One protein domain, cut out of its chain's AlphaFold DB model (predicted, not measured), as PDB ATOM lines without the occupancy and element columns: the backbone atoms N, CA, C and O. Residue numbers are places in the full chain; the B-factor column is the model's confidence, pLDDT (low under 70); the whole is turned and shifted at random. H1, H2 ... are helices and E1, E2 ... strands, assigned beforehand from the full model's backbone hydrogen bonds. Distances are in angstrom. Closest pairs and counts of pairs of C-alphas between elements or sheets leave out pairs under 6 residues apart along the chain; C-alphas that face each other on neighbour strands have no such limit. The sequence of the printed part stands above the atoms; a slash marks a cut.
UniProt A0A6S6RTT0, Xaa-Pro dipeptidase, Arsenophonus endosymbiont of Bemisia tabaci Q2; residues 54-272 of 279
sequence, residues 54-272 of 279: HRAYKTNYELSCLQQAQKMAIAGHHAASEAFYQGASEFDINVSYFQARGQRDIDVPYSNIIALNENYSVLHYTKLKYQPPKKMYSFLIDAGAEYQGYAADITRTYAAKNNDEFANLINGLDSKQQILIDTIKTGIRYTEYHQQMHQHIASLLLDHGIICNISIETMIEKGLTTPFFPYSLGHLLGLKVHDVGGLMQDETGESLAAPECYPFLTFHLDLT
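What this domain is: This is residues 54 to 272 of the 279 residues of the protein "Xaa-Pro dipeptidase" of Arsenophonus endosymbiont of Bemisia tabaci Q2 (UniProt A0A6S6RTT0). A small three-stranded sheet, E1 E2 E3, has the helical hairpin H1 and H2 over one face and the short H3 over the other; a second helical hairpin, H4 and H5, lies beyond the edge strand E3, with H6 packed on H5. From H6 a long stretch without named elements, residues 222 to 272, winds back to the region of the first printed residues. The printed part has 219 residues, with six named helices and three named strands in the order H1 H2 E1 H3 E2 E3 H4 H5 H6; the sheet is antiparallel, in the order E1 - E2 - E3. The class is mostly helix, though under half of the residues are in named elements. The whole is flat, 51 by 49 by 27 A, and compact, with a radius of gyration of the C-alphas of 18.6 A.

Where its parts are: H1, residues 60 to 85, is the longest helix at 37.6 A and begins at C-alpha 60 (204.040, 269.284, 161.151). H2, residues 90 to 101, spans 17.1 A. E1 is residues 113 to 116, and H3, residues 117 to 121, follows at once. E2, residues 138 to 142, and E3, residues 155 to 159, span 13.6 A and 14.0 A. H4, residues 165 to 182, and H5, residues 190 to 207, span 25.9 A and 25.8 A. H6, residues 216 to 221, ends at C-alpha 221 (198.275, 262.824, 120.182).

How they stand to each other: E1 and E2 are antiparallel, with N 113 and O 142 2.8 A apart. E2 and E3 form a hairpin, with N 156 and O 141 2.8 A apart. H1 is on the sheet over E2 and E3, at a height over the sheet of 9.0 A. H1 and H2 form a hairpin and touch, with residues 72 to 84 of H1 alone, the closest C-alphas being those of Gly 76 and Tyr 97, 4.1 A. They run opposite ways at a steep tilt of 42 degrees, on the same face of the sheet; H3 is on the opposite face. H4 only grazes the sheet with residues 165 to 174, the closest C-alphas of E3 and H4 being those of Ala 159 and Ala 167, 5.3 A. H4 and H5 form a hairpin at a shallow tilt of 28 degrees, touching closest at the C-alphas of Lys 176 and His 200, 6.2 A. H5 touches H6 with residues 198 to 203 alone, closest at the C-alphas of Ala 202 and Ile 216, 5.7 A. In H1, H2, H4, H5 and H6 every O i to N i+4 pair is within hydrogen-bond range; in H3 0 of 1 is, beside 2 of 2 O i to N i+3 pairs.

The domain as a whole: The two C-alphas farthest apart are those of Lys 134 and Thr 252, 55.9 A. The printed part has no cut. The links H2 to E1, H3 to E2 and E2 to E3 are long. The mean pLDDT of the printed part is 91.9; residue 108 and residues 266 to 272 are under 70.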
ATOM      1  N   HIS A  54     214.122 272.538 150.208       94.06
ATOM      2  CA  HIS A  54     213.620 272.026 151.490       94.06
ATOM      3  C   HIS A  54     212.228 272.569 151.859       94.06
ATOM      4  O   HIS A  54     211.475 271.898 152.555       94.06
ATOM      5  N   ARG A  55     211.820 273.723 151.314       94.25
ATOM      6  CA  ARG A  55     210.451 274.277 151.414       94.25
ATOM      7  C   ARG A  55     209.370 273.386 150.813       94.25
ATOM      8  O   ARG A  55     208.194 273.510 151.160       94.25
ATOM      9  N   ALA A  56     209.752 272.499 149.907       90.69
ATOM     10  CA  ALA A  56     208.849 271.540 149.307       90.69
ATOM     11  C   ALA A  56     208.341 270.514 150.351       90.69
ATOM     12  O   ALA A  56     207.201 270.060 150.256       90.69
ATOM     13  N   TYR A  57     209.129 270.264 151.405       90.88
ATOM     14  CA  TYR A  57     208.864 269.320 152.490       90.88
ATOM     15  C   TYR A  57     208.298 270.039 153.718       90.88
ATOM     16  O   TYR A  57     209.015 270.731 154.438       90.88
ATOM     17  N   LYS A  58     206.996 269.877 153.968       93.50
ATOM     18  CA  LYS A  58     206.301 270.599 155.042       93.50
ATOM     19  C   LYS A  58     206.530 269.916 156.388       93.50
ATOM     20  O   LYS A  58     206.294 268.720 156.538       93.50
ATOM     21  N   THR A  59     206.924 270.687 157.396       95.75
ATOM     22  CA  THR A  59     206.941 270.214 158.787       95.75
ATOM     23  C   THR A  59     205.519 270.099 159.352       95.75
ATOM     24  O   THR A  59     204.569 270.673 158.820       95.75
ATOM     25  N   ASN A  60     205.350 269.420 160.492       95.94
ATOM     26  CA  ASN A  60     204.040 269.284 161.151       95.94
ATOM     27  C   ASN A  60     203.390 270.634 161.507       95.94
ATOM     28  O   ASN A  60     202.169 270.762 161.459       95.94
ATOM     29  N   TYR A  61     204.196 271.646 161.849       96.56
ATOM     30  CA  TYR A  61     203.702 273.005 162.081       96.56
ATOM     31  C   TYR A  61     203.069 273.587 160.810       96.56
ATOM     32  O   TYR A  61     201.972 274.139 160.855       96.56
ATOM     33  N   GLU A  62     203.734 273.415 159.670       96.69
ATOM     34  CA  GLU A  62     203.294 273.939 158.375       96.69
ATOM     35  C   GLU A  62     202.037 273.227 157.887       96.69
ATOM     36  O   GLU A  62     201.093 273.883 157.458       96.69
ATOM     37  N   LEU A  63     201.981 271.900 158.040       95.94
ATOM     38  CA  LEU A  63     200.780 271.115 157.752       95.94
ATOM     39  C   LEU A  63     199.591 271.583 158.603       95.94
ATOM     40  O   LEU A  63     198.500 271.782 158.072       95.94
ATOM     41  N   SER A  64     199.802 271.834 159.899       96.50
ATOM     42  CA  SER A  64     198.756 272.390 160.765       96.50
ATOM     43  C   SER A  64     198.308 273.784 160.312       96.50
ATOM     44  O   SER A  64     197.125 274.104 160.429       96.50
ATOM     45  N   CYS A  65     199.223 274.618 159.808       96.81
ATOM     46  CA  CYS A  65     198.877 275.941 159.295       96.81
ATOM     47  C   CYS A  65     198.071 275.852 157.994       96.81
ATOM     48  O   CYS A  65     197.043 276.514 157.878       96.81
ATOM     49  N   LEU A  66     198.474 274.981 157.063       96.12
ATOM     50  CA  LEU A  66     197.745 274.712 155.820       96.12
ATOM     51  C   LEU A  66     196.323 274.206 156.095       96.12
ATOM     52  O   LEU A  66     195.363 274.724 155.529       96.12
ATOM     53  N   GLN A  67     196.159 273.257 157.021       96.31
ATOM     54  CA  GLN A  67     194.840 272.764 157.431       96.31
ATOM     55  C   GLN A  67     193.965 273.875 158.023       96.31
ATOM     56  O   GLN A  67     192.757 273.921 157.783       96.31
ATOM     57  N   GLN A  68     194.553 274.783 158.804       95.81
ATOM     58  CA  GLN A  68     193.813 275.904 159.370       95.81
ATOM     59  C   GLN A  68     193.399 276.913 158.290       95.81
ATOM     60  O   GLN A  68     192.245 277.345 158.287       95.81
ATOM     61  N   ALA A  69     194.289 277.229 157.345       94.94
ATOM     62  CA  ALA A  69     193.962 278.062 156.191       94.94
ATOM     63  C   ALA A  69     192.812 277.450 155.369       94.94
ATOM     64  O   ALA A  69     191.855 278.141 155.027       94.94
ATOM     65  N   GLN A  70     192.829 276.134 155.135       95.69
ATOM     66  CA  GLN A  70     191.759 275.443 154.408       95.69
ATOM     67  C   GLN A  70     190.412 275.520 155.127       95.69
ATOM     68  O   GLN A  70     189.405 275.805 154.487       95.69
ATOM     69  N   LYS A  71     190.368 275.329 156.453       95.56
ATOM     70  CA  LYS A  71     189.122 275.467 157.232       95.56
ATOM     71  C   LYS A  71     188.492 276.850 157.060       95.56
ATOM     72  O   LYS A  71     187.276 276.958 156.923       95.56
ATOM     73  N   MET A  72     189.319 277.895 157.048       94.00
ATOM     74  CA  MET A  72     188.864 279.270 156.831       94.00
ATOM     75  C   MET A  72     188.349 279.471 155.402       94.00
ATOM     76  O   MET A  72     187.280 280.049 155.216       94.00
ATOM     77  N   ALA A  73     189.068 278.950 154.402       95.38
ATOM     78  CA  ALA A  73     188.642 279.008 153.007       95.38
ATOM     79  C   ALA A  73     187.312 278.268 152.784       95.38
ATOM     80  O   ALA A  73     186.426 278.807 152.129       95.38
ATOM     81  N   ILE A  74     187.128 277.082 153.376       96.75
ATOM     82  CA  ILE A  74     185.893 276.284 153.283       96.75
ATOM     83  C   ILE A  74     184.680 277.070 153.797       96.75
ATOM     84  O   ILE A  74     183.643 277.085 153.136       96.75
ATOM     85  N   ALA A  75     184.806 277.768 154.930       96.50
ATOM     86  CA  ALA A  75     183.732 278.624 155.440       96.50
ATOM     87  C   ALA A  75     183.352 279.728 154.436       96.50
ATOM     88  O   ALA A  75     182.168 279.956 154.182       96.50
ATOM     89  N   GLY A  76     184.351 280.360 153.811       97.00
ATOM     90  CA  GLY A  76     184.140 281.328 152.734       97.00
ATOM     91  C   GLY A  76     183.450 280.720 151.511       97.00
ATOM     92  O   GLY A  76     182.494 281.297 150.997       97.00
ATOM     93  N   HIS A  77     183.891 279.541 151.062       98.38
ATOM     94  CA  HIS A  77     183.310 278.825 149.919       98.38
ATOM     95  C   HIS A  77     181.836 278.474 150.146       98.38
ATOM     96  O   HIS A  77     181.022 278.646 149.239       98.38
ATOM     97  N   HIS A  78     181.465 278.053 151.358       98.38
ATOM     98  CA  HIS A  78     180.061 277.816 151.707       98.38
ATOM     99  C   HIS A  78     179.223 279.094 151.619       98.38
ATOM    100  O   HIS A  78     178.205 279.096 150.927       98.38
ATOM    101  N   ALA A  79     179.676 280.194 152.226       98.25
ATOM    102  CA  ALA A  79     178.963 281.470 152.161       98.25
ATOM    103  C   ALA A  79     178.839 282.003 150.722       98.25
ATOM    104  O   ALA A  79     177.794 282.521 150.332       98.25
ATOM    105  N   ALA A  80     179.884 281.840 149.909       98.44
ATOM    106  CA  ALA A  80     179.867 282.223 148.502       98.44
ATOM    107  C   ALA A  80     178.861 281.392 147.687       98.44
ATOM    108  O   ALA A  80     178.113 281.942 146.877       98.44
ATOM    109  N   SER A  81     178.810 280.078 147.922       98.38
ATOM    110  CA  SER A  81     177.840 279.182 147.287       98.38
ATOM    111  C   SER A  81     176.400 279.541 147.674       98.38
ATOM    112  O   SER A  81     175.536 279.655 146.804       98.38
ATOM    113  N   GLU A  82     176.140 279.812 148.955       98.50
ATOM    114  CA  GLU A  82     174.829 280.273 149.426       98.50
ATOM    115  C   GLU A  82     174.415 281.597 148.769       98.50
ATOM    116  O   GLU A  82     173.294 281.709 148.267       98.50
ATOM    117  N   ALA A  83     175.324 282.576 148.700       98.50
ATOM    118  CA  ALA A  83     175.079 283.859 148.040       98.50
ATOM    119  C   ALA A  83     174.779 283.690 146.538       98.50
ATOM    120  O   ALA A  83     173.855 284.317 146.011       98.50
ATOM    121  N   PHE A  84     175.499 282.799 145.849       98.50
ATOM    122  CA  PHE A  84     175.216 282.446 144.457       98.50
ATOM    123  C   PHE A  84     173.781 281.928 144.280       98.50
ATOM    124  O   PHE A  84     173.054 282.425 143.416       98.50
ATOM    125  N   TYR A  85     173.340 280.986 145.119       98.00
ATOM    126  CA  TYR A  85     171.978 280.444 145.047       98.00
ATOM    127  C   TYR A  85     170.890 281.462 145.427       98.00
ATOM    128  O   TYR A  85     169.743 281.313 145.008       98.00
ATOM    129  N   GLN A  86     171.243 282.527 146.152       97.88
ATOM    130  CA  GLN A  86     170.364 283.669 146.430       97.88
ATOM    131  C   GLN A  86     170.325 284.709 145.292       97.88
ATOM    132  O   GLN A  86     169.572 285.678 145.372       97.88
ATOM    133  N   GLY A  87     171.092 284.511 144.213       97.81
ATOM    134  CA  GLY A  87     171.112 285.409 143.054       97.81
ATOM    135  C   GLY A  87     171.963 286.665 143.249       97.81
ATOM    136  O   GLY A  87     171.707 287.681 142.601       97.81
ATOM    137  N   ALA A  88     172.951 286.607 144.142       98.44
ATOM    138  CA  ALA A  88     173.866 287.710 144.405       98.44
ATOM    139  C   ALA A  88     174.769 288.036 143.197       98.44
ATOM    140  O   ALA A  88     174.996 287.211 142.307       98.44
ATOM    141  N   SER A  89     175.286 289.268 143.163       98.56
ATOM    142  CA  SER A  89     176.271 289.700 142.168       98.56
ATOM    143  C   SER A  89     177.660 289.114 142.463       98.56
ATOM    144  O   SER A  89     177.919 288.658 143.574       98.56
ATOM    145  N   GLU A  90     178.591 289.159 141.504       98.50
ATOM    146  CA  GLU A  90     179.983 288.732 141.748       98.50
ATOM    147  C   GLU A  90     180.613 289.506 142.910       98.50
ATOM    148  O   GLU A  90     181.311 288.933 143.742       98.50
ATOM    149  N   PHE A  91     180.332 290.810 142.992       97.88
ATOM    150  CA  PHE A  91     180.797 291.636 144.099       97.88
ATOM    151  C   PHE A  91     180.244 291.144 145.442       97.88
ATOM    152  O   PHE A  91     181.014 290.912 146.372       97.88
ATOM    153  N   ASP A  92     178.934 290.925 145.541       98.12
ATOM    154  CA  ASP A  92     178.287 290.534 146.800       98.12
ATOM    155  C   ASP A  92     178.671 289.113 147.244       98.12
ATOM    156  O   ASP A  92     178.837 288.852 148.439       98.12
ATOM    157  N   ILE A  93     178.881 288.197 146.290       98.44
ATOM    158  CA  ILE A  93     179.425 286.858 146.559       98.44
ATOM    159  C   ILE A  93     180.832 286.977 147.158       98.44
ATOM    160  O   ILE A  93     181.129 286.335 148.167       98.44
ATOM    161  N   ASN A  94     181.684 287.838 146.592       96.75
ATOM    162  CA  ASN A  94     183.027 288.080 147.118       96.75
ATOM    163  C   ASN A  94     182.998 288.675 148.537       96.75
ATOM    164  O   ASN A  94     183.771 288.266 149.403       96.75
ATOM    165  N   VAL A  95     182.084 289.615 148.805       95.69
ATOM    166  CA  VAL A  95     181.885 290.162 150.158       95.69
ATOM    167  C   VAL A  95     181.462 289.064 151.134       95.69
ATOM    168  O   VAL A  95     182.021 288.978 152.228       95.69
ATOM    169  N   SER A  96     180.530 288.197 150.733       96.56
ATOM    170  CA  SER A  96     180.054 287.077 151.558       96.56
ATOM    171  C   SER A  96     181.190 286.112 151.912       96.56
ATOM    172  O   SER A  96     181.322 285.701 153.066       96.56
ATOM    173  N   TYR A  97     182.072 285.823 150.948       96.31
ATOM    174  CA  TYR A  97     183.277 285.026 151.171       96.31
ATOM    175  C   TYR A  97     184.179 285.640 152.255       96.31
ATOM    176  O   TYR A  97     184.569 284.956 153.204       96.31
ATOM    177  N   PHE A  98     184.483 286.941 152.151       92.56
ATOM    178  CA  PHE A  98     185.332 287.643 153.121       92.56
ATOM    179  C   PHE A  98     184.728 287.712 154.521       92.56
ATOM    180  O   PHE A  98     185.425 287.482 155.513       92.56
ATOM    181  N   GLN A  99     183.428 287.989 154.606       92.19
ATOM    182  CA  GLN A  99     182.715 288.047 155.878       92.19
ATOM    183  C   GLN A  99     182.779 286.708 156.620       92.19
ATOM    184  O   GLN A  99     183.060 286.691 157.817       92.19
ATOM    185  N   ALA A 100     182.585 285.590 155.917       92.12
ATOM    186  CA  ALA A 100     182.562 284.265 156.528       92.12
ATOM    187  C   ALA A 100     183.934 283.781 157.029       92.12
ATOM    188  O   ALA A 100     184.006 283.099 158.050       92.12
ATOM    189  N   ARG A 101     185.033 284.146 156.356       84.56
ATOM    190  CA  ARG A 101     186.392 283.762 156.793       84.56
ATOM    191  C   ARG A 101     186.994 284.668 157.871       84.56
ATOM    192  O   ARG A 101     188.026 284.318 158.438       84.56
ATOM    193  N   GLY A 102     186.402 285.840 158.121       79.56
ATOM    194  CA  GLY A 102     186.877 286.792 159.133       79.56
ATOM    195  C   GLY A 102     188.218 287.468 158.810       79.56
ATOM    196  O   GLY A 102     188.948 287.837 159.727       79.56
ATOM    197  N   GLN A 103     188.560 287.623 157.528       74.25
ATOM    198  CA  GLN A 103     189.787 288.284 157.056       74.25
ATOM    199  C   GLN A 103     189.460 289.295 155.960       74.25
ATOM    200  O   GLN A 103     188.476 289.131 155.236       74.25
ATOM    201  N   ARG A 104     190.279 290.347 155.850       71.75
ATOM    202  CA  ARG A 104     190.082 291.386 154.836       71.75
ATOM    203  C   ARG A 104     190.619 290.922 153.487       71.75
ATOM    204  O   ARG A 104     191.402 289.981 153.389       71.75
ATOM    205  N   ASP A 105     190.229 291.653 152.459       70.56
ATOM    206  CA  ASP A 105     190.688 291.496 151.082       70.56
ATOM    207  C   ASP A 105     192.203 291.652 150.900       70.56
ATOM    208  O   ASP A 105     192.757 291.030 150.006       70.56
ATOM    209  N   ILE A 106     192.883 292.428 151.749       70.44
ATOM    210  CA  ILE A 106     194.351 292.561 151.722       70.44
ATOM    211  C   ILE A 106     195.096 291.439 152.456       70.44
ATOM    212  O   ILE A 106     196.317 291.368 152.374       70.44
ATOM    213  N   ASP A 107     194.373 290.577 153.173       72.69
ATOM    214  CA  ASP A 107     194.935 289.479 153.963       72.69
ATOM    215  C   ASP A 107     194.837 288.135 153.188       72.69
ATOM    216  O   ASP A 107     194.810 287.054 153.781       72.69
ATOM    217  N   VAL A 108     194.696 288.189 151.853       66.75
ATOM    218  CA  VAL A 108     194.571 287.006 150.983       66.75
ATOM    219  C   VAL A 108     195.881 286.630 150.304       66.75
ATOM    220  O   VAL A 108     196.629 287.511 149.877       66.75
ATOM    221  N   PRO A 109     196.118 285.324 150.094       70.25
ATOM    222  CA  PRO A 109     197.317 284.869 149.403       70.25
ATOM    223  C   PRO A 109     197.287 285.192 147.893       70.25
ATOM    224  O   PRO A 109     198.338 285.263 147.257       70.25
ATOM    225  N   TYR A 110     196.094 285.405 147.324       84.31
ATOM    226  CA  TYR A 110     195.842 285.857 145.953       84.31
ATOM    227  C   TYR A 110     194.439 286.473 145.841       84.31
ATOM    228  O   TYR A 110     193.572 286.222 146.677       84.31
ATOM    229  N   SER A 111     194.203 287.295 144.817       87.56
ATOM    230  CA  SER A 111     192.879 287.880 144.576       87.56
ATOM    231  C   SER A 111     191.878 286.811 144.139       87.56
ATOM    232  O   SER A 111     192.127 286.120 143.154       87.56
ATOM    233  N   ASN A 112     190.744 286.721 144.838       93.12
ATOM    234  CA  ASN A 112     189.677 285.776 144.511       93.12
ATOM    235  C   ASN A 112     189.190 285.949 143.065       93.12
ATOM    236  O   ASN A 112     188.974 287.072 142.598       93.12
ATOM    237  N   ILE A 113     188.914 284.831 142.405       97.69
ATOM    238  CA  ILE A 113     188.157 284.768 141.160       97.69
ATOM    239  C   ILE A 113     186.719 284.433 141.528       97.69
ATOM    240  O   ILE A 113     186.446 283.361 142.057       97.69
ATOM    241  N   ILE A 114     185.793 285.346 141.240       98.12
ATOM    242  CA  ILE A 114     184.355 285.160 141.457       98.12
ATOM    243  C   ILE A 114     183.660 285.418 140.129       98.12
ATOM    244  O   ILE A 114     183.489 286.568 139.725       98.12
ATOM    245  N   ALA A 115     183.304 284.346 139.427       98.56
ATOM    246  CA  ALA A 115     182.895 284.422 138.035       98.56
ATOM    247  C   ALA A 115     181.520 283.787 137.818       98.56
ATOM    248  O   ALA A 115     181.326 282.592 138.037       98.56
ATOM    249  N   LEU A 116     180.564 284.589 137.349       98.62
ATOM    250  CA  LEU A 116     179.228 284.124 136.978       98.62
ATOM    251  C   LEU A 116     179.098 283.938 135.464       98.62
ATOM    252  O   LEU A 116     179.552 284.780 134.683       98.62
ATOM    253  N   ASN A 117     178.395 282.878 135.057       97.81
ATOM    254  CA  ASN A 117     178.101 282.556 133.659       97.81
ATOM    255  C   ASN A 117     179.364 282.613 132.779       97.81
ATOM    256  O   ASN A 117     180.401 282.088 133.152       97.81
ATOM    257  N   GLU A 118     179.329 283.278 131.626       97.62
ATOM    258  CA  GLU A 118     180.414 283.275 130.638       97.62
ATOM    259  C   GLU A 118     181.766 283.731 131.213       97.62
ATOM    260  O   GLU A 118     182.816 283.349 130.693       97.62
ATOM    261  N   ASN A 119     181.762 284.503 132.306       97.56
ATOM    262  CA  ASN A 119     182.982 284.960 132.961       97.56
ATOM    263  C   ASN A 119     183.842 283.802 133.503       97.56
ATOM    264  O   ASN A 119     185.056 283.981 133.575       97.56
ATOM    265  N   TYR A 120     183.274 282.627 133.832       93.12
ATOM    266  CA  TYR A 120     184.075 281.487 134.325       93.12
ATOM    267  C   TYR A 120     185.099 281.000 133.289       93.12
ATOM    268  O   TYR A 120     186.078 280.354 133.646       93.12
ATOM    269  N   SER A 121     184.887 281.302 132.002       94.31
ATOM    270  CA  SER A 121     185.807 280.935 130.916       94.31
ATOM    271  C   SER A 121     187.090 281.780 130.879       94.31
ATOM    272  O   SER A 121     188.012 281.473 130.124       94.31
ATOM    273  N   VAL A 122     187.177 282.842 131.689       95.81
ATOM    274  CA  VAL A 122     188.359 283.705 131.794       95.81
ATOM    275  C   VAL A 122     189.202 283.257 132.990       95.81
ATOM    276  O   VAL A 122     188.872 283.554 134.132       95.81
ATOM    277  N   LEU A 123     190.325 282.584 132.726       91.69
ATOM    278  CA  LEU A 123     191.148 281.944 133.768       91.69
ATOM    279  C   LEU A 123     191.679 282.905 134.839       91.69
ATOM    280  O   LEU A 123     191.743 282.548 136.003       91.69
ATOM    281  N   HIS A 124     192.046 284.131 134.459       93.38
ATOM    282  CA  HIS A 124     192.506 285.167 135.392       93.38
ATOM    283  C   HIS A 124     191.458 286.279 135.517       93.38
ATOM    284  O   HIS A 124     191.743 287.460 135.290       93.38
ATOM    285  N   TYR A 125     190.208 285.903 135.791       96.88
ATOM    286  CA  TYR A 125     189.117 286.860 135.939       96.88
ATOM    287  C   TYR A 125     189.222 287.620 137.265       96.88
ATOM    288  O   TYR A 125     189.034 287.063 138.337       96.88
ATOM    289  N   THR A 126     189.500 288.920 137.181       93.25
ATOM    290  CA  THR A 126     189.728 289.796 138.349       93.25
ATOM    291  C   THR A 126     188.618 290.815 138.577       93.25
ATOM    292  O   THR A 126     188.660 291.594 139.528       93.25
ATOM    293  N   LYS A 127     187.638 290.877 137.672       94.31
ATOM    294  CA  LYS A 127     186.541 291.838 137.775       94.31
ATOM    295  C   LYS A 127     185.486 291.315 138.745       94.31
ATOM    296  O   LYS A 127     185.285 290.118 138.860       94.31
ATOM    297  N   LEU A 128     184.769 292.235 139.379       95.25
ATOM    298  CA  LEU A 128     183.602 291.929 140.200       95.25
ATOM    299  C   LEU A 128     182.436 292.779 139.703       95.25
ATOM    300  O   LEU A 128     182.381 293.985 139.951       95.25
ATOM    301  N   LYS A 129     181.523 292.179 138.935       96.94
ATOM    302  CA  LYS A 129     180.302 292.870 138.513       96.94
ATOM    303  C   LYS A 129     179.400 293.104 139.726       96.94
ATOM    304  O   LYS A 129     179.057 292.172 140.442       96.94
ATOM    305  N   TYR A 130     178.970 294.353 139.891       97.38
ATOM    306  CA  TYR A 130     178.052 294.795 140.951       97.38
ATOM    307  C   TYR A 130     176.586 294.443 140.688       97.38
ATOM    308  O   TYR A 130     175.744 294.601 141.561       97.38
ATOM    309  N   GLN A 131     176.255 294.039 139.462       97.62
ATOM    310  CA  GLN A 131     174.896 293.671 139.081       97.62
ATOM    311  C   GLN A 131     174.868 292.186 138.725       97.62
ATOM    312  O   GLN A 131     175.707 291.759 137.920       97.62
ATOM    313  N   PRO A 132     173.931 291.402 139.287       96.88
ATOM    314  CA  PRO A 132     173.782 290.007 138.909       96.88
ATOM    315  C   PRO A 132     173.308 289.900 137.450       96.88
ATOM    316  O   PRO A 132     172.639 290.806 136.931       96.88
ATOM    317  N   PRO A 133     173.642 288.810 136.740       96.19
ATOM    318  CA  PRO A 133     173.122 288.585 135.402       96.19
ATOM    319  C   PRO A 133     171.600 288.400 135.448       96.19
ATOM    320  O   PRO A 133     171.034 287.914 136.423       96.19
ATOM    321  N   LYS A 134     170.918 288.722 134.341       95.69
ATOM    322  CA  LYS A 134     169.455 288.546 134.229       95.69
ATOM    323  C   LYS A 134     168.999 287.105 134.482       95.69
ATOM    324  O   LYS A 134     167.856 286.882 134.867       95.69
ATOM    325  N   LYS A 135     169.868 286.136 134.195       96.69
ATOM    326  CA  LYS A 135     169.643 284.715 134.433       96.69
ATOM    327  C   LYS A 135     170.943 284.079 134.909       96.69
ATOM    328  O   LYS A 135     171.980 284.267 134.276       96.69
ATOM    329  N   MET A 136     170.857 283.336 136.005       96.62
ATOM    330  CA  MET A 136     171.967 282.575 136.574       96.62
ATOM    331  C   MET A 136     172.037 281.206 135.894       96.62
ATOM    332  O   MET A 136     171.020 280.513 135.797       96.62
ATOM    333  N   TYR A 137     173.221 280.832 135.421       97.06
ATOM    334  CA  TYR A 137     173.505 279.524 134.828       97.06
ATOM    335  C   TYR A 137     174.597 278.798 135.596       97.06
ATOM    336  O   TYR A 137     174.433 277.626 135.929       97.06
ATOM    337  N   SER A 138     175.687 279.496 135.899       98.06
ATOM    338  CA  SER A 138     176.865 278.897 136.509       98.06
ATOM    339  C   SER A 138     177.631 279.885 137.369       98.06
ATOM    340  O   SER A 138     177.507 281.105 137.225       98.06
ATOM    341  N   PHE A 139     178.438 279.325 138.257       98.62
ATOM    342  CA  PHE A 139     179.339 280.049 139.129       98.62
ATOM    343  C   PHE A 139     180.635 279.270 139.274       98.62
ATOM    344  O   PHE A 139     180.604 278.074 139.545       98.62
ATOM    345  N   LEU A 140     181.759 279.953 139.101       98.75
ATOM    346  CA  LEU A 140     183.076 279.464 139.467       98.75
ATOM    347  C   LEU A 140     183.663 280.400 140.515       98.75
ATOM    348  O   LEU A 140     183.643 281.624 140.355       98.75
ATOM    349  N   ILE A 141     184.195 279.800 141.570       98.56
ATOM    350  CA  ILE A 141     184.983 280.477 142.587       98.56
ATOM    351  C   ILE A 141     186.353 279.837 142.662       98.56
ATOM    352  O   ILE A 141     186.447 278.630 142.860       98.56
ATOM    353  N   ASP A 142     187.385 280.660 142.551       97.94
ATOM    354  CA  ASP A 142     188.744 280.330 142.960       97.94
ATOM    355  C   ASP A 142     189.136 281.279 144.087       97.94
ATOM    356  O   ASP A 142     189.270 282.488 143.879       97.94
ATOM    357  N   ALA A 143     189.205 280.759 145.306       95.69
ATOM    358  CA  ALA A 143     189.443 281.590 146.470       95.69
ATOM    359  C   ALA A 143     190.113 280.804 147.590       95.69
ATOM    360  O   ALA A 143     189.658 279.736 148.016       95.69
ATOM    361  N   GLY A 144     191.174 281.400 148.112       94.06
ATOM    362  CA  GLY A 144     192.024 280.830 149.137       94.06
ATOM    363  C   GLY A 144     191.890 281.548 150.463       94.06
ATOM    364  O   GLY A 144     191.246 282.586 150.541       94.06
ATOM    365  N   ALA A 145     192.570 281.066 151.501       93.44
ATOM    366  CA  ALA A 145     192.742 281.813 152.746       93.44
ATOM    367  C   ALA A 145     194.169 281.733 153.281       93.44
ATOM    368  O   ALA A 145     194.946 280.923 152.796       93.44
ATOM    369  N   GLU A 146     194.528 282.577 154.248       92.56
ATOM    370  CA  GLU A 146     195.865 282.565 154.844       92.56
ATOM    371  C   GLU A 146     195.794 282.327 156.352       92.56
ATOM    372  O   GLU A 146     194.989 282.939 157.056       92.56
ATOM    373  N   TYR A 147     196.676 281.473 156.864       92.75
ATOM    374  CA  TYR A 147     196.922 281.344 158.292       92.75
ATOM    375  C   TYR A 147     198.427 281.291 158.563       92.75
ATOM    376  O   TYR A 147     199.121 280.390 158.095       92.75
ATOM    377  N   GLN A 148     198.935 282.260 159.334       93.69
ATOM    378  CA  GLN A 148     200.361 282.378 159.678       93.69
ATOM    379  C   GLN A 148     201.292 282.381 158.447       93.69
ATOM    380  O   GLN A 148     202.363 281.775 158.473       93.69
ATOM    381  N   GLY A 149     200.871 283.030 157.354       92.69
ATOM    382  CA  GLY A 149     201.601 283.062 156.085       92.69
ATOM    383  C   GLY A 149     201.388 281.851 155.170       92.69
ATOM    384  O   GLY A 149     201.874 281.875 154.047       92.69
ATOM    385  N   TYR A 150     200.692 280.792 155.608       95.19
ATOM    386  CA  TYR A 150     200.407 279.609 154.783       95.19
ATOM    387  C   TYR A 150     199.069 279.748 154.065       95.19
ATOM    388  O   TYR A 150     198.059 280.076 154.691       95.19
ATOM    389  N   ALA A 151     199.066 279.455 152.766       94.81
ATOM    390  CA  ALA A 151     197.915 279.624 151.895       94.81
ATOM    391  C   ALA A 151     197.054 278.353 151.787       94.81
ATOM    392  O   ALA A 151     197.559 277.234 151.741       94.81
ATOM    393  N   ALA A 152     195.746 278.543 151.668       95.19
ATOM    394  CA  ALA A 152     194.833 277.617 151.014       95.19
ATOM    395  C   ALA A 152     194.533 278.133 149.606       95.19
ATOM    396  O   ALA A 152     194.537 279.342 149.394       95.19
ATOM    397  N   ASP A 153     194.253 277.219 148.687       96.44
ATOM    398  CA  ASP A 153     193.935 277.492 147.288       96.44
ATOM    399  C   ASP A 153     192.872 276.474 146.864       96.44
ATOM    400  O   ASP A 153     193.100 275.263 146.943       96.44
ATOM    401  N   ILE A 154     191.653 276.949 146.614       96.94
ATOM    402  CA  ILE A 154     190.483 276.089 146.425       96.94
ATOM    403  C   ILE A 154     189.610 276.677 145.325       96.94
ATOM    404  O   ILE A 154     189.078 277.781 145.461       96.94
ATOM    405  N   THR A 155     189.356 275.855 144.310       98.06
ATOM    406  CA  THR A 155     188.418 276.158 143.228       98.06
ATOM    407  C   THR A 155     187.176 275.267 143.314       98.06
ATOM    408  O   THR A 155     187.277 274.061 143.564       98.06
ATOM    409  N   ARG A 156     185.983 275.829 143.095       98.38
ATOM    410  CA  ARG A 156     184.721 275.086 142.934       98.38
ATOM    411  C   ARG A 156     183.864 275.699 141.835       98.38
ATOM    412  O   ARG A 156     183.838 276.914 141.661       98.38
ATOM    413  N   THR A 157     183.117 274.839 141.147       98.50
ATOM    414  CA  THR A 157     182.175 275.227 140.095       98.50
ATOM    415  C   THR A 157     180.790 274.692 140.427       98.50
ATOM    416  O   THR A 157     180.640 273.538 140.822       98.50
ATOM    417  N   TYR A 158     179.776 275.528 140.245       98.25
ATOM    418  CA  TYR A 158     178.382 275.250 140.554       98.25
ATOM    419  C   TYR A 158     177.511 275.519 139.329       98.25
ATOM    420  O   TYR A 158     177.697 276.508 138.615       98.25
ATOM    421  N   ALA A 159     176.513 274.664 139.118       98.00
ATOM    422  CA  ALA A 159     175.396 274.944 138.226       98.00
ATOM    423  C   ALA A 159     174.250 275.590 139.018       98.00
ATOM    424  O   ALA A 159     173.995 275.240 140.173       98.00
ATOM    425  N   ALA A 160     173.530 276.520 138.392       96.31
ATOM    426  CA  ALA A 160     172.347 277.141 138.987       96.31
ATOM    427  C   ALA A 160     171.159 276.167 139.067       96.31
ATOM    428  O   ALA A 160     170.276 276.325 139.908       96.31
ATOM    429  N   LYS A 161     171.121 275.166 138.179       94.44
ATOM    430  CA  LYS A 161     170.120 274.098 138.174       94.44
ATOM    431  C   LYS A 161     170.785 272.760 138.438       94.44
ATOM    432  O   LYS A 161     171.848 272.472 137.903       94.44
ATOM    433  N   ASN A 162     170.102 271.917 139.201       88.75
ATOM    434  CA  ASN A 162     170.513 270.531 139.378       88.75
ATOM    435  C   ASN A 162     170.112 269.704 138.151       88.75
ATOM    436  O   ASN A 162     169.040 269.921 137.581       88.75
ATOM    437  N   ASN A 163     170.936 268.711 137.812       87.88
ATOM    438  CA  ASN A 163     170.665 267.686 136.797       87.88
ATOM    439  C   ASN A 163     170.455 268.203 135.359       87.88
ATOM    440  O   ASN A 163     169.819 267.517 134.557       87.88
ATOM    441  N   ASP A 164     170.956 269.393 135.018       93.38
ATOM    442  CA  ASP A 164     171.087 269.794 133.615       93.38
ATOM    443  C   ASP A 164     172.416 269.308 133.011       93.38
ATOM    444  O   ASP A 164     173.237 268.679 133.682       93.38
ATOM    445  N   GLU A 165     172.612 269.550 131.715       95.38
ATOM    446  CA  GLU A 165     173.809 269.108 130.993       95.38
ATOM    447  C   GLU A 165     175.105 269.631 131.630       95.38
ATOM    448  O   GLU A 165     176.077 268.885 131.750       95.38
ATOM    449  N   PHE A 166     175.104 270.880 132.105       96.12
ATOM    450  CA  PHE A 166     176.271 271.489 132.735       96.12
ATOM    451  C   PHE A 166     176.509 270.942 134.147       96.12
ATOM    452  O   PHE A 166     177.648 270.653 134.504       96.12
ATOM    453  N   ALA A 167     175.452 270.718 134.933       97.19
ATOM    454  CA  ALA A 167     175.551 270.040 136.223       97.19
ATOM    455  C   ALA A 167     176.116 268.617 136.073       97.19
ATOM    456  O   ALA A 167     176.982 268.212 136.845       97.19
ATOM    457  N   ASN A 168     175.677 267.877 135.052       97.19
ATOM    458  CA  ASN A 168     176.210 266.548 134.752       97.19
ATOM    459  C   ASN A 168     177.690 266.609 134.348       97.19
ATOM    460  O   ASN A 168     178.463 265.762 134.787       97.19
ATOM    461  N   LEU A 169     178.095 267.626 133.579       97.44
ATOM    462  CA  LEU A 169     179.495 267.844 133.209       97.44
ATOM    463  C   LEU A 169     180.369 268.143 134.436       97.44
ATOM    464  O   LEU A 169     181.444 267.560 134.568       97.44
ATOM    465  N   ILE A 170     179.902 269.002 135.351       97.62
ATOM    466  CA  ILE A 170     180.594 269.291 136.619       97.62
ATOM    467  C   ILE A 170     180.753 268.010 137.442       97.62
ATOM    468  O   ILE A 170     181.855 267.714 137.889       97.62
ATOM    469  N   ASN A 171     179.681 267.229 137.606       97.62
ATOM    470  CA  ASN A 171     179.722 265.975 138.363       97.62
ATOM    471  C   ASN A 171     180.669 264.948 137.723       97.62
ATOM    472  O   ASN A 171     181.394 264.243 138.424       97.62
ATOM    473  N   GLY A 172     180.680 264.867 136.389       98.00
ATOM    474  CA  GLY A 172     181.612 264.026 135.646       98.00
ATOM    475  C   GLY A 172     183.062 264.447 135.879       98.00
ATOM    476  O   GLY A 172     183.898 263.599 136.190       98.00
ATOM    477  N   LEU A 173     183.354 265.748 135.794       98.06
ATOM    478  CA  LEU A 173     184.684 266.291 136.060       98.06
ATOM    479  C   LEU A 173     185.133 266.045 137.507       98.06
ATOM    480  O   LEU A 173     186.251 265.576 137.704       98.06
ATOM    481  N   ASP A 174     184.271 266.302 138.496       97.81
ATOM    482  CA  ASP A 174     184.560 266.036 139.912       97.81
ATOM    483  C   ASP A 174     184.876 264.552 140.136       97.81
ATOM    484  O   ASP A 174     185.908 264.221 140.713       97.81
ATOM    485  N   SER A 175     184.079 263.640 139.571       98.19
ATOM    486  CA  SER A 175     184.357 262.204 139.665       98.19
ATOM    487  C   SER A 175     185.724 261.833 139.081       98.19
ATOM    488  O   SER A 175     186.471 261.086 139.715       98.19
ATOM    489  N   LYS A 176     186.094 262.365 137.906       97.94
ATOM    490  CA  LYS A 176     187.425 262.125 137.322       97.94
ATOM    491  C   LYS A 176     188.546 262.726 138.173       97.94
ATOM    492  O   LYS A 176     189.594 262.101 138.310       97.94
ATOM    493  N   GLN A 177     188.326 263.904 138.754       96.38
ATOM    494  CA  GLN A 177     189.274 264.542 139.663       96.38
ATOM    495  C   GLN A 177     189.503 263.679 140.913       96.38
ATOM    496  O   GLN A 177     190.656 263.437 141.259       96.38
ATOM    497  N   GLN A 178     188.442 263.187 141.564       97.31
ATOM    498  CA  GLN A 178     188.563 262.323 142.747       97.31
ATOM    499  C   GLN A 178     189.291 261.016 142.417       97.31
ATOM    500  O   GLN A 178     190.217 260.642 143.128       97.31
ATOM    501  N   ILE A 179     188.957 260.377 141.287       96.88
ATOM    502  CA  ILE A 179     189.667 259.178 140.812       96.88
ATOM    503  C   ILE A 179     191.166 259.457 140.669       96.88
ATOM    504  O   ILE A 179     191.980 258.656 141.117       96.88
ATOM    505  N   LEU A 180     191.545 260.587 140.067       95.75
ATOM    506  CA  LEU A 180     192.952 260.946 139.912       95.75
ATOM    507  C   LEU A 180     193.623 261.206 141.269       95.75
ATOM    508  O   LEU A 180     194.732 260.722 141.492       95.75
ATOM    509  N   ILE A 181     192.949 261.913 142.182       94.38
ATOM    510  CA  ILE A 181     193.430 262.166 143.550       94.38
ATOM    511  C   ILE A 181     193.707 260.851 144.289       94.38
ATOM    512  O   ILE A 181     194.779 260.710 144.873       94.38
ATOM    513  N   ASP A 182     192.820 259.862 144.189       94.62
ATOM    514  CA  ASP A 182     192.980 258.550 144.836       94.62
ATOM    515  C   ASP A 182     194.200 257.760 144.320       94.62
ATOM    516  O   ASP A 182     194.675 256.826 144.970       94.62
ATOM    517  N   THR A 183     194.745 258.129 143.154       93.75
ATOM    518  CA  THR A 183     195.969 257.527 142.596       93.75
ATOM    519  C   THR A 183     197.255 258.251 143.001       93.75
ATOM    520  O   THR A 183     198.354 257.760 142.699       93.75
ATOM    521  N   ILE A 184     197.153 259.407 143.669       90.69
ATOM    522  CA  ILE A 184     198.305 260.207 144.089       90.69
ATOM    523  C   ILE A 184     199.099 259.438 145.141       90.69
ATOM    524  O   ILE A 184     198.614 259.122 146.224       90.69
ATOM    525  N   LYS A 185     200.359 259.136 144.825       88.06
ATOM    526  CA  LYS A 185     201.267 258.440 145.732       88.06
ATOM    527  C   LYS A 185     202.717 258.767 145.427       88.06
ATOM    528  O   LYS A 185     203.072 259.296 144.377       88.06
ATOM    529  N   THR A 186     203.566 258.393 146.368       87.06
ATOM    530  CA  THR A 186     205.003 258.614 146.289       87.06
ATOM    531  C   THR A 186     205.656 257.779 145.188       87.06
ATOM    532  O   THR A 186     205.281 256.622 144.995       87.06
ATOM    533  N   GLY A 187     206.685 258.319 144.542       84.81
ATOM    534  CA  GLY A 187     207.466 257.665 143.494       84.81
ATOM    535  C   GLY A 187     206.868 257.781 142.093       84.81
ATOM    536  O   GLY A 187     207.394 257.156 141.180       84.81
ATOM    537  N   ILE A 188     205.784 258.546 141.918       85.81
ATOM    538  CA  ILE A 188     205.189 258.830 140.606       85.81
ATOM    539  C   ILE A 188     205.494 260.270 140.203       85.81
ATOM    540  O   ILE A 188     205.373 261.194 141.014       85.81
ATOM    541  N   ARG A 189     205.857 260.463 138.932       84.88
ATOM    542  CA  ARG A 189     206.095 261.787 138.352       84.88
ATOM    543  C   ARG A 189     204.796 262.559 138.215       84.88
ATOM    544  O   ARG A 189     203.826 262.056 137.655       84.88
ATOM    545  N   TYR A 190     204.804 263.837 138.583       85.81
ATOM    546  CA  TYR A 190     203.612 264.673 138.438       85.81
ATOM    547  C   TYR A 190     203.099 264.788 136.988       85.81
ATOM    548  O   TYR A 190     201.897 264.894 136.747       85.81
ATOM    549  N   THR A 191     203.995 264.678 136.002       85.94
ATOM    550  CA  THR A 191     203.634 264.634 134.573       85.94
ATOM    551  C   THR A 191     202.740 263.461 134.206       85.94
ATOM    552  O   THR A 191     201.933 263.592 133.290       85.94
ATOM    553  N   GLU A 192     202.856 262.331 134.902       90.88
ATOM    554  CA  GLU A 192     201.991 261.178 134.654       90.88
ATOM    555  C   GLU A 192     200.550 261.485 135.065       90.88
ATOM    556  O   GLU A 192     199.621 261.132 134.343       90.88
ATOM    557  N   TYR A 193     200.346 262.202 136.175       93.44
ATOM    558  CA  TYR A 193     199.011 262.645 136.579       93.44
ATOM    559  C   TYR A 193     198.443 263.686 135.615       93.44
ATOM    560  O   TYR A 193     197.265 263.627 135.271       93.44
ATOM    561  N   HIS A 194     199.276 264.603 135.114       92.06
ATOM    562  CA  HIS A 194     198.844 265.568 134.101       92.06
ATOM    563  C   HIS A 194     198.357 264.873 132.815       92.06
ATOM    564  O   HIS A 194     197.288 265.201 132.299       92.06
ATOM    565  N   GLN A 195     199.086 263.859 132.338       92.94
ATOM    566  CA  GLN A 195     198.680 263.054 131.179       92.94
ATOM    567  C   GLN A 195     197.388 262.268 131.440       92.94
ATOM    568  O   GLN A 195     196.488 262.274 130.596       92.94
ATOM    569  N   GLN A 196     197.261 261.641 132.613       95.75
ATOM    570  CA  GLN A 196     196.031 260.955 133.025       95.75
ATOM    571  C   GLN A 196     194.836 261.915 133.079       95.75
ATOM    572  O   GLN A 196     193.752 261.571 132.610       95.75
ATOM    573  N   MET A 197     195.029 263.152 133.548       97.00
ATOM    574  CA  MET A 197     193.965 264.154 133.520       97.00
ATOM    575  C   MET A 197     193.538 264.483 132.088       97.00
ATOM    576  O   MET A 197     192.344 264.522 131.806       97.00
ATOM    577  N   HIS A 198     194.476 264.649 131.151       96.62
ATOM    578  CA  HIS A 198     194.113 264.841 129.744       96.62
ATOM    579  C   HIS A 198     193.319 263.644 129.183       96.62
ATOM    580  O   HIS A 198     192.369 263.859 128.431       96.62
ATOM    581  N   GLN A 199     193.636 262.402 129.569       97.69
ATOM    582  CA  GLN A 199     192.843 261.219 129.194       97.69
ATOM    583  C   GLN A 199     191.430 261.258 129.797       97.69
ATOM    584  O   GLN A 199     190.450 260.956 129.114       97.69
ATOM    585  N   HIS A 200     191.299 261.678 131.057       98.06
ATOM    586  CA  HIS A 200     190.002 261.865 131.704       98.06
ATOM    587  C   HIS A 200     189.163 262.964 131.045       98.06
ATOM    588  O   HIS A 200     187.974 262.747 130.809       98.06
ATOM    589  N   ILE A 201     189.773 264.098 130.687       98.12
ATOM    590  CA  ILE A 201     189.117 265.168 129.925       98.12
ATOM    591  C   ILE A 201     188.677 264.652 128.552       98.12
ATOM    592  O   ILE A 201     187.546 264.904 128.152       98.12
ATOM    593  N   ALA A 202     189.515 263.886 127.845       98.25
ATOM    594  CA  ALA A 202     189.137 263.292 126.562       98.25
ATOM    595  C   ALA A 202     187.892 262.398 126.683       98.25
ATOM    596  O   ALA A 202     186.955 262.557 125.903       98.25
ATOM    597  N   SER A 203     187.855 261.513 127.687       98.06
ATOM    598  CA  SER A 203     186.673 260.693 127.995       98.06
ATOM    599  C   SER A 203     185.449 261.563 128.258       98.06
ATOM    600  O   SER A 203     184.413 261.336 127.649       98.06
ATOM    601  N   LEU A 204     185.571 262.590 129.103       98.06
ATOM    602  CA  LEU A 204     184.452 263.464 129.459       98.06
ATOM    603  C   LEU A 204     183.882 264.202 128.234       98.06
ATOM    604  O   LEU A 204     182.668 264.308 128.078       98.06
ATOM    605  N   LEU A 205     184.748 264.679 127.335       98.25
ATOM    606  CA  LEU A 205     184.337 265.344 126.095       98.25
ATOM    607  C   LEU A 205     183.590 264.397 125.143       98.25
ATOM    608  O   LEU A 205     182.667 264.843 124.460       98.25
ATOM    609  N   LEU A 206     183.972 263.115 125.102       97.81
ATOM    610  CA  LEU A 206     183.269 262.077 124.341       97.81
ATOM    611  C   LEU A 206     181.926 261.719 124.990       97.81
ATOM    612  O   LEU A 206     180.911 261.669 124.297       97.81
ATOM    613  N   ASP A 207     181.908 261.525 126.312       96.75
ATOM    614  CA  ASP A 207     180.719 261.147 127.087       96.75
ATOM    615  C   ASP A 207     179.595 262.189 126.949       96.75
ATOM    616  O   ASP A 207     178.416 261.842 126.880       96.75
ATOM    617  N   HIS A 208     179.964 263.470 126.847       96.88
ATOM    618  CA  HIS A 208     179.038 264.586 126.636       96.88
ATOM    619  C   HIS A 208     178.810 264.947 125.158       96.88
ATOM    620  O   HIS A 208     178.089 265.897 124.867       96.88
ATOM    621  N   GLY A 209     179.415 264.227 124.207       96.56
ATOM    622  CA  GLY A 209     179.250 264.492 122.772       96.56
ATOM    623  C   GLY A 209     179.791 265.849 122.301       96.56
ATOM    624  O   GLY A 209     179.393 266.334 121.243       96.56
ATOM    625  N   ILE A 210     180.695 266.469 123.068       96.56
ATOM    626  CA  ILE A 210     181.381 267.720 122.696       96.56
ATOM    627  C   ILE A 210     182.380 267.445 121.566       96.56
ATOM    628  O   ILE A 210     182.546 268.245 120.646       96.56
ATOM    629  N   ILE A 211     183.032 266.284 121.628       96.06
ATOM    630  CA  ILE A 211     183.836 265.714 120.550       96.06
ATOM    631  C   ILE A 211     183.259 264.330 120.250       96.06
ATOM    632  O   ILE A 211     182.847 263.620 121.161       96.06
ATOM    633  N   CYS A 212     183.226 263.933 118.978       95.69
ATOM    634  CA  CYS A 212     182.610 262.678 118.546       95.69
ATOM    635  C   CYS A 212     183.521 261.911 117.582       95.69
ATOM    636  O   CYS A 212     184.297 262.511 116.839       95.69
ATOM    637  N   ASN A 213     183.341 260.586 117.524       95.12
ATOM    638  CA  ASN A 213     183.916 259.702 116.499       95.12
ATOM    639  C   ASN A 213     185.455 259.734 116.399       95.12
ATOM    640  O   ASN A 213     186.019 259.675 115.307       95.12
ATOM    641  N   ILE A 214     186.140 259.827 117.536       96.62
ATOM    642  CA  ILE A 214     187.602 259.824 117.625       96.62
ATOM    643  C   ILE A 214     188.030 259.055 118.877       96.62
ATOM    644  O   ILE A 214     187.324 259.079 119.884       96.62
ATOM    645  N   SER A 215     189.153 258.337 118.810       97.50
ATOM    646  CA  SER A 215     189.680 257.621 119.976       97.50
ATOM    647  C   SER A 215     190.366 258.590 120.942       97.50
ATOM    648  O   SER A 215     190.905 259.615 120.513       97.50
ATOM    649  N   ILE A 216     190.390 258.248 122.233       97.12
ATOM    650  CA  ILE A 216     191.075 259.046 123.258       97.12
ATOM    651  C   ILE A 216     192.552 259.219 122.895       97.12
ATOM    652  O   ILE A 216     193.055 260.335 122.930       97.12
ATOM    653  N   GLU A 217     193.231 258.156 122.466       96.38
ATOM    654  CA  GLU A 217     194.648 258.186 122.081       96.38
ATOM    655  C   GLU A 217     194.891 259.231 120.989       96.38
ATOM    656  O   GLU A 217     195.750 260.099 121.133       96.38
ATOM    657  N   THR A 218     194.044 259.237 119.955       96.81
ATOM    658  CA  THR A 218     194.137 260.211 118.861       96.81
ATOM    659  C   THR A 218     193.874 261.640 119.352       96.81
ATOM    660  O   THR A 218     194.485 262.587 118.857       96.81
ATOM    661  N   MET A 219     192.962 261.831 120.315       96.94
ATOM    662  CA  MET A 219     192.701 263.150 120.907       96.94
ATOM    663  C   MET A 219     193.920 263.687 121.655       96.94
ATOM    664  O   MET A 219     194.221 264.874 121.533       96.94
ATOM    665  N   ILE A 220     194.617 262.830 122.404       94.19
ATOM    666  CA  ILE A 220     195.831 263.199 123.137       94.19
ATOM    667  C   ILE A 220     196.968 263.514 122.166       94.19
ATOM    668  O   ILE A 220     197.552 264.590 122.255       94.19
ATOM    669  N   GLU A 221     197.226 262.635 121.195       93.00
ATOM    670  CA  GLU A 221     198.275 262.824 120.182       93.00
ATOM    671  C   GLU A 221     198.106 264.129 119.395       93.00
ATOM    672  O   GLU A 221     199.084 264.808 119.084       93.00
ATOM    673  N   LYS A 222     196.860 264.507 119.085       93.50
ATOM    674  CA  LYS A 222     196.538 265.743 118.357       93.50
ATOM    675  C   LYS A 222     196.347 266.967 119.259       93.50
ATOM    676  O   LYS A 222     196.031 268.037 118.741       93.50
ATOM    677  N   GLY A 223     196.487 266.828 120.579       91.75
ATOM    678  CA  GLY A 223     196.303 267.925 121.532       91.75
ATOM    679  C   GLY A 223     194.877 268.487 121.575       91.75
ATOM    680  O   GLY A 223     194.688 269.664 121.877       91.75
ATOM    681  N   LEU A 224     193.857 267.678 121.270       95.38
ATOM    682  CA  LEU A 224     192.459 268.134 121.196       95.38
ATOM    683  C   LEU A 224     191.849 268.457 122.565       95.38
ATOM    684  O   LEU A 224     190.820 269.122 122.637       95.38
ATOM    685  N   THR A 225     192.477 268.007 123.649       95.94
ATOM    686  CA  THR A 225     192.065 268.323 125.022       95.94
ATOM    687  C   THR A 225     192.658 269.639 125.524       95.94
ATOM    688  O   THR A 225     192.070 270.271 126.396       95.94
ATOM    689  N   THR A 226     193.771 270.104 124.947       92.56
ATOM    690  CA  THR A 226     194.487 271.315 125.379       92.56
ATOM    691  C   THR A 226     193.628 272.586 125.356       92.56
ATOM    692  O   THR A 226     193.715 273.353 126.308       92.56
ATOM    693  N   PRO A 227     192.742 272.831 124.368       93.44
ATOM    694  CA  PRO A 227     191.847 273.993 124.414       93.44
ATOM    695  C   PRO A 227     190.855 273.984 125.588       93.44
ATOM    696  O   PRO A 227     190.399 275.046 126.000       93.44
ATOM    697  N   PHE A 228     190.522 272.805 126.123       94.94
ATOM    698  CA  PHE A 228     189.595 272.632 127.250       94.94
ATOM    699  C   PHE A 228     190.314 272.580 128.604       94.94
ATOM    700  O   PHE A 228     189.699 272.828 129.637       94.94
ATOM    701  N   PHE A 229     191.612 272.281 128.596       94.56
ATOM    702  CA  PHE A 229     192.478 272.229 129.769       94.56
ATOM    703  C   PHE A 229     193.869 272.802 129.414       94.56
ATOM    704  O   PHE A 229     194.812 272.046 129.172       94.56
ATOM    705  N   PRO A 230     193.996 274.143 129.298       91.38
ATOM    706  CA  PRO A 230     195.203 274.812 128.793       91.38
ATOM    707  C   PRO A 230     196.237 275.161 129.882       91.38
ATOM    708  O   PRO A 230     197.085 276.027 129.668       91.38
ATOM    709  N   TYR A 231     196.144 274.556 131.066       89.25
ATOM    710  CA  TYR A 231     196.960 274.884 132.239       89.25
ATOM    711  C   TYR A 231     197.522 273.625 132.911       89.25
ATOM    712  O   TYR A 231     197.130 272.502 132.598       89.25
ATOM    713  N   SER A 232     198.489 273.812 133.817       88.75
ATOM    714  CA  SER A 232     199.038 272.717 134.630       88.75
ATOM    715  C   SER A 232     197.947 272.089 135.499       88.75
ATOM    716  O   SER A 232     197.037 272.781 135.943       88.75
ATOM    717  N   LEU A 233     198.076 270.793 135.800       92.38
ATOM    718  CA  LEU A 233     197.168 270.097 136.723       92.38
ATOM    719  C   LEU A 233     197.182 270.693 138.138       92.38
ATOM    720  O   LEU A 233     196.201 270.577 138.865       92.38
ATOM    721  N   GLY A 234     198.283 271.334 138.517       90.69
ATOM    722  CA  GLY A 234     198.473 271.911 139.838       90.69
ATOM    723  C   GLY A 234     199.938 272.226 140.107       90.69
ATOM    724  O   GLY A 234     200.770 272.255 139.190       90.69
ATOM    725  N   HIS A 235     200.234 272.512 141.373       91.19
ATOM    726  CA  HIS A 235     201.518 273.019 141.849       91.19
ATOM    727  C   HIS A 235     201.715 272.712 143.339       91.19
ATOM    728  O   HIS A 235     200.806 272.257 144.034       91.19
ATOM    729  N   LEU A 236     202.916 273.000 143.845       92.25
ATOM    730  CA  LEU A 236     203.176 273.010 145.281       92.25
ATOM    731  C   LEU A 236     202.459 274.188 145.950       92.25
ATOM    732  O   LEU A 236     202.406 275.275 145.378       92.25
ATOM    733  N   LEU A 237     201.967 273.979 147.173       94.00
ATOM    734  CA  LEU A 237     201.268 274.973 147.994       94.00
ATOM    735  C   LEU A 237     201.946 275.090 149.367       94.00
ATOM    736  O   LEU A 237     202.346 274.081 149.953       94.00
ATOM    737  N   GLY A 238     202.091 276.309 149.889       95.44
ATOM    738  CA  GLY A 238     202.786 276.561 151.153       95.44
ATOM    739  C   GLY A 238     202.712 278.021 151.591       95.44
ATOM    740  O   GLY A 238     201.648 278.634 151.565       95.44
ATOM    741  N   LEU A 239     203.862 278.598 151.955       94.62
ATOM    742  CA  LEU A 239     203.993 280.042 152.237       94.62
ATOM    743  C   LEU A 239     203.789 280.927 150.988       94.62
ATOM    744  O   LEU A 239     203.756 282.149 151.079       94.62
ATOM    745  N   LYS A 240     203.741 280.321 149.799       92.81
ATOM    746  CA  LYS A 240     203.285 280.943 148.553       92.81
ATOM    747  C   LYS A 240     202.218 280.034 147.940       92.81
ATOM    748  O   LYS A 240     202.294 278.819 148.123       92.81
ATOM    749  N   VAL A 241     201.279 280.628 147.200       92.81
ATOM    750  CA  VAL A 241     200.239 279.901 146.446       92.81
ATOM    751  C   VAL A 241     200.895 278.940 145.463       92.81
ATOM    752  O   VAL A 241     200.799 277.732 145.619       92.81
ATOM    753  N   HIS A 242     201.682 279.487 144.535       91.38
ATOM    754  CA  HIS A 242     202.634 278.724 143.734       91.38
ATOM    755  C   HIS A 242     203.951 278.633 144.510       91.38
ATOM    756  O   HIS A 242     204.798 279.533 144.444       91.38
ATOM    757  N   ASP A 243     204.083 277.585 145.319       93.44
ATOM    758  CA  ASP A 243     205.243 277.391 146.177       93.44
ATOM    759  C   ASP A 243     206.519 277.075 145.376       93.44
ATOM    760  O   ASP A 243     206.495 276.639 144.224       93.44
ATOM    761  N   VAL A 244     207.664 277.355 145.990       91.81
ATOM    762  CA  VAL A 244     208.992 277.173 145.393       91.81
ATOM    763  C   VAL A 244     209.414 275.701 145.392       91.81
ATOM    764  O   VAL A 244     208.824 274.868 146.073       91.81
ATOM    765  N   GLY A 245     210.460 275.379 144.626       87.25
ATOM    766  CA  GLY A 245     211.056 274.038 144.605       87.25
ATOM    767  C   GLY A 245     210.394 273.055 143.636       87.25
ATOM    768  O   GLY A 245     210.956 271.998 143.387       87.25
ATOM    769  N   GLY A 246     209.274 273.416 143.002       83.44
ATOM    770  CA  GLY A 246     208.511 272.516 142.124       83.44
ATOM    771  C   GLY A 246     209.222 272.016 140.855       83.44
ATOM    772  O   GLY A 246     208.723 271.120 140.179       83.44
ATOM    773  N   LEU A 247     210.387 272.576 140.530       83.00
ATOM    774  CA  LEU A 247     211.210 272.174 139.385       83.00
ATOM    775  C   LEU A 247     212.588 271.635 139.799       83.00
ATOM    776  O   LEU A 247     213.324 271.164 138.938       83.00
ATOM    777  N   MET A 248     212.943 271.725 141.087       86.94
ATOM    778  CA  MET A 248     214.267 271.379 141.608       86.94
ATOM    779  C   MET A 248     214.384 269.871 141.859       86.94
ATOM    780  O   MET A 248     213.653 269.313 142.672       86.94
ATOM    781  N   GLN A 249     215.323 269.220 141.179       85.25
ATOM    782  CA  GLN A 249     215.637 267.803 141.365       85.25
ATOM    783  C   GLN A 249     216.425 267.556 142.654       85.25
ATOM    784  O   GLN A 249     216.260 266.512 143.284       85.25
ATOM    785  N   ASP A 250     217.252 268.520 143.060       87.88
ATOM    786  CA  ASP A 250     218.069 268.439 144.266       87.88
ATOM    787  C   ASP A 250     218.248 269.796 144.972       87.88
ATOM    788  O   ASP A 250     217.828 270.855 144.496       87.88
ATOM    789  N   GLU A 251     218.902 269.760 146.135       90.81
ATOM    790  CA  GLU A 251     219.175 270.938 146.965       90.81
ATOM    791  C   GLU A 251     220.243 271.885 146.393       90.81
ATOM    792  O   GLU A 251     220.439 272.981 146.923       90.81
ATOM    793  N   THR A 252     220.930 271.494 145.315       91.44
ATOM    794  CA  THR A 252     221.903 272.348 144.620       91.44
ATOM    795  C   THR A 252     221.231 273.305 143.634       91.44
ATOM    796  O   THR A 252     221.869 274.243 143.146       91.44
ATOM    797  N   GLY A 253     219.930 273.106 143.386       85.56
ATOM    798  CA  GLY A 253     219.132 273.908 142.470       85.56
ATOM    799  C   GLY A 253     219.211 273.430 141.023       85.56
ATOM    800  O   GLY A 253     218.945 274.231 140.121       85.56
ATOM    801  N   GLU A 254     219.590 272.168 140.788       87.69
ATOM    802  CA  GLU A 254     219.433 271.542 139.478       87.69
ATOM    803  C   GLU A 254     217.939 271.445 139.155       87.69
ATOM    804  O   GLU A 254     217.171 270.828 139.890       87.69
ATOM    805  N   SER A 255     217.512 272.079 138.062       82.62
ATOM    806  CA  SER A 255     216.111 272.078 137.640       82.62
ATOM    807  C   SER A 255     215.903 271.163 136.449       82.62
ATOM    808  O   SER A 255     216.737 271.106 135.547       82.62
ATOM    809  N   LEU A 256     214.753 270.500 136.404       78.19
ATOM    810  CA  LEU A 256     214.318 269.787 135.213       78.19
ATOM    811  C   LEU A 256     213.516 270.723 134.298       78.19
ATOM    812  O   LEU A 256     212.737 271.561 134.760       78.19
ATOM    813  N   ALA A 257     213.751 270.625 132.989       76.88
ATOM    814  CA  ALA A 257     212.974 271.359 132.000       76.88
ATOM    815  C   ALA A 257     211.603 270.699 131.806       76.88
ATOM    816  O   ALA A 257     211.496 269.471 131.797       76.88
ATOM    817  N   ALA A 258     210.568 271.518 131.602       75.19
ATOM    818  CA  ALA A 258     209.243 271.009 131.274       75.19
ATOM    819  C   ALA A 258     209.297 270.149 129.990       75.19
ATOM    820  O   ALA A 258     210.048 270.485 129.068       75.19
ATOM    821  N   PRO A 259     208.512 269.059 129.901       76.38
ATOM    822  CA  PRO A 259     208.427 268.256 128.684       76.38
ATOM    823  C   PRO A 259     208.008 269.107 127.480       76.38
ATOM    824  O   PRO A 259     207.121 269.950 127.606       76.38
ATOM    825  N   GLU A 260     208.570 268.846 126.294       77.88
ATOM    826  CA  GLU A 260     208.241 269.607 125.073       77.88
ATOM    827  C   GLU A 260     206.743 269.587 124.735       77.88
ATOM    828  O   GLU A 260     206.210 270.568 124.220       77.88
ATOM    829  N   CYS A 261     206.047 268.492 125.057       72.75
ATOM    830  CA  CYS A 261     204.606 268.364 124.845       72.75
ATOM    831  C   CYS A 261     203.762 269.248 125.778       72.75
ATOM    832  O   CYS A 261     202.613 269.539 125.449       72.75
ATOM    833  N   TYR A 262     204.324 269.708 126.901       74.50
ATOM    834  CA  TYR A 262     203.649 270.555 127.884       74.50
ATOM    835  C   TYR A 262     204.599 271.637 128.431       74.50
ATOM    836  O   TYR A 262     204.971 271.616 129.609       74.50
ATOM    837  N   PRO A 263     204.984 272.626 127.604       75.94
ATOM    838  CA  PRO A 263     205.999 273.617 127.968       75.94
ATOM    839  C   PRO A 263     205.549 274.573 129.086       75.94
ATOM    840  O   PRO A 263     206.365 275.296 129.647       75.94
ATOM    841  N   PHE A 264     204.252 274.590 129.408       74.94
ATOM    842  CA  PHE A 264     203.653 275.427 130.449       74.94
ATOM    843  C   PHE A 264     203.641 274.772 131.842       74.94
ATOM    844  O   PHE A 264     203.201 275.413 132.797       74.94
ATOM    845  N   LEU A 265     204.080 273.513 131.990       71.25
ATOM    846  CA  LEU A 265     204.063 272.832 133.288       71.25
ATOM    847  C   LEU A 265     205.026 273.481 134.284       71.25
ATOM    848  O   LEU A 265     206.240 273.504 134.091       71.25
ATOM    849  N   THR A 266     204.467 273.937 135.402       64.50
ATOM    850  CA  THR A 266     205.193 274.579 136.508       64.50
ATOM    851  C   THR A 266     205.599 273.601 137.616       64.50
ATOM    852  O   THR A 266     206.337 273.982 138.524       64.50
ATOM    853  N   PHE A 267     205.163 272.339 137.529       67.56
ATOM    854  CA  PHE A 267     205.505 271.250 138.447       67.56
ATOM    855  C   PHE A 267     205.564 269.919 137.682       67.56
ATOM    856  O   PHE A 267     204.621 269.579 136.969       67.56
ATOM    857  N   HIS A 268     206.675 269.181 137.771       67.88
ATOM    858  CA  HIS A 268     206.848 267.910 137.040       67.88
ATOM    859  C   HIS A 268     207.862 266.935 137.676       67.88
ATOM    860  O   HIS A 268     208.439 266.079 136.993       67.88
ATOM    861  N   LEU A 269     208.089 267.074 138.984       60.47
ATOM    862  CA  LEU A 269     208.986 266.218 139.763       60.47
ATOM    863  C   LEU A 269     208.290 264.935 140.236       60.47
ATOM    864  O   LEU A 269     207.063 264.816 140.175       60.47
ATOM    865  N   ASP A 270     209.088 263.988 140.727       63.00
ATOM    866  CA  ASP A 270     208.590 262.832 141.473       63.00
ATOM    867  C   ASP A 270     207.921 263.295 142.768       63.00
ATOM    868  O   ASP A 270     208.498 264.057 143.551       63.00
ATOM    869  N   LEU A 271     206.714 262.797 143.038       60.22
ATOM    870  CA  LEU A 271     206.111 262.966 144.351       60.22
ATOM    871  C   LEU A 271     206.908 262.143 145.368       60.22
ATOM    872  O   LEU A 271     206.921 260.920 145.333       60.22
ATOM    873  N   THR A 272     207.587 262.791 146.298       58.81
ATOM    874  CA  THR A 272     208.158 262.176 147.499       58.81
ATOM    875  C   THR A 272     207.141 262.141 148.652       58.81
ATOM    876  O   THR A 272     206.053 262.714 148.569       58.81
TER     877      THR A 272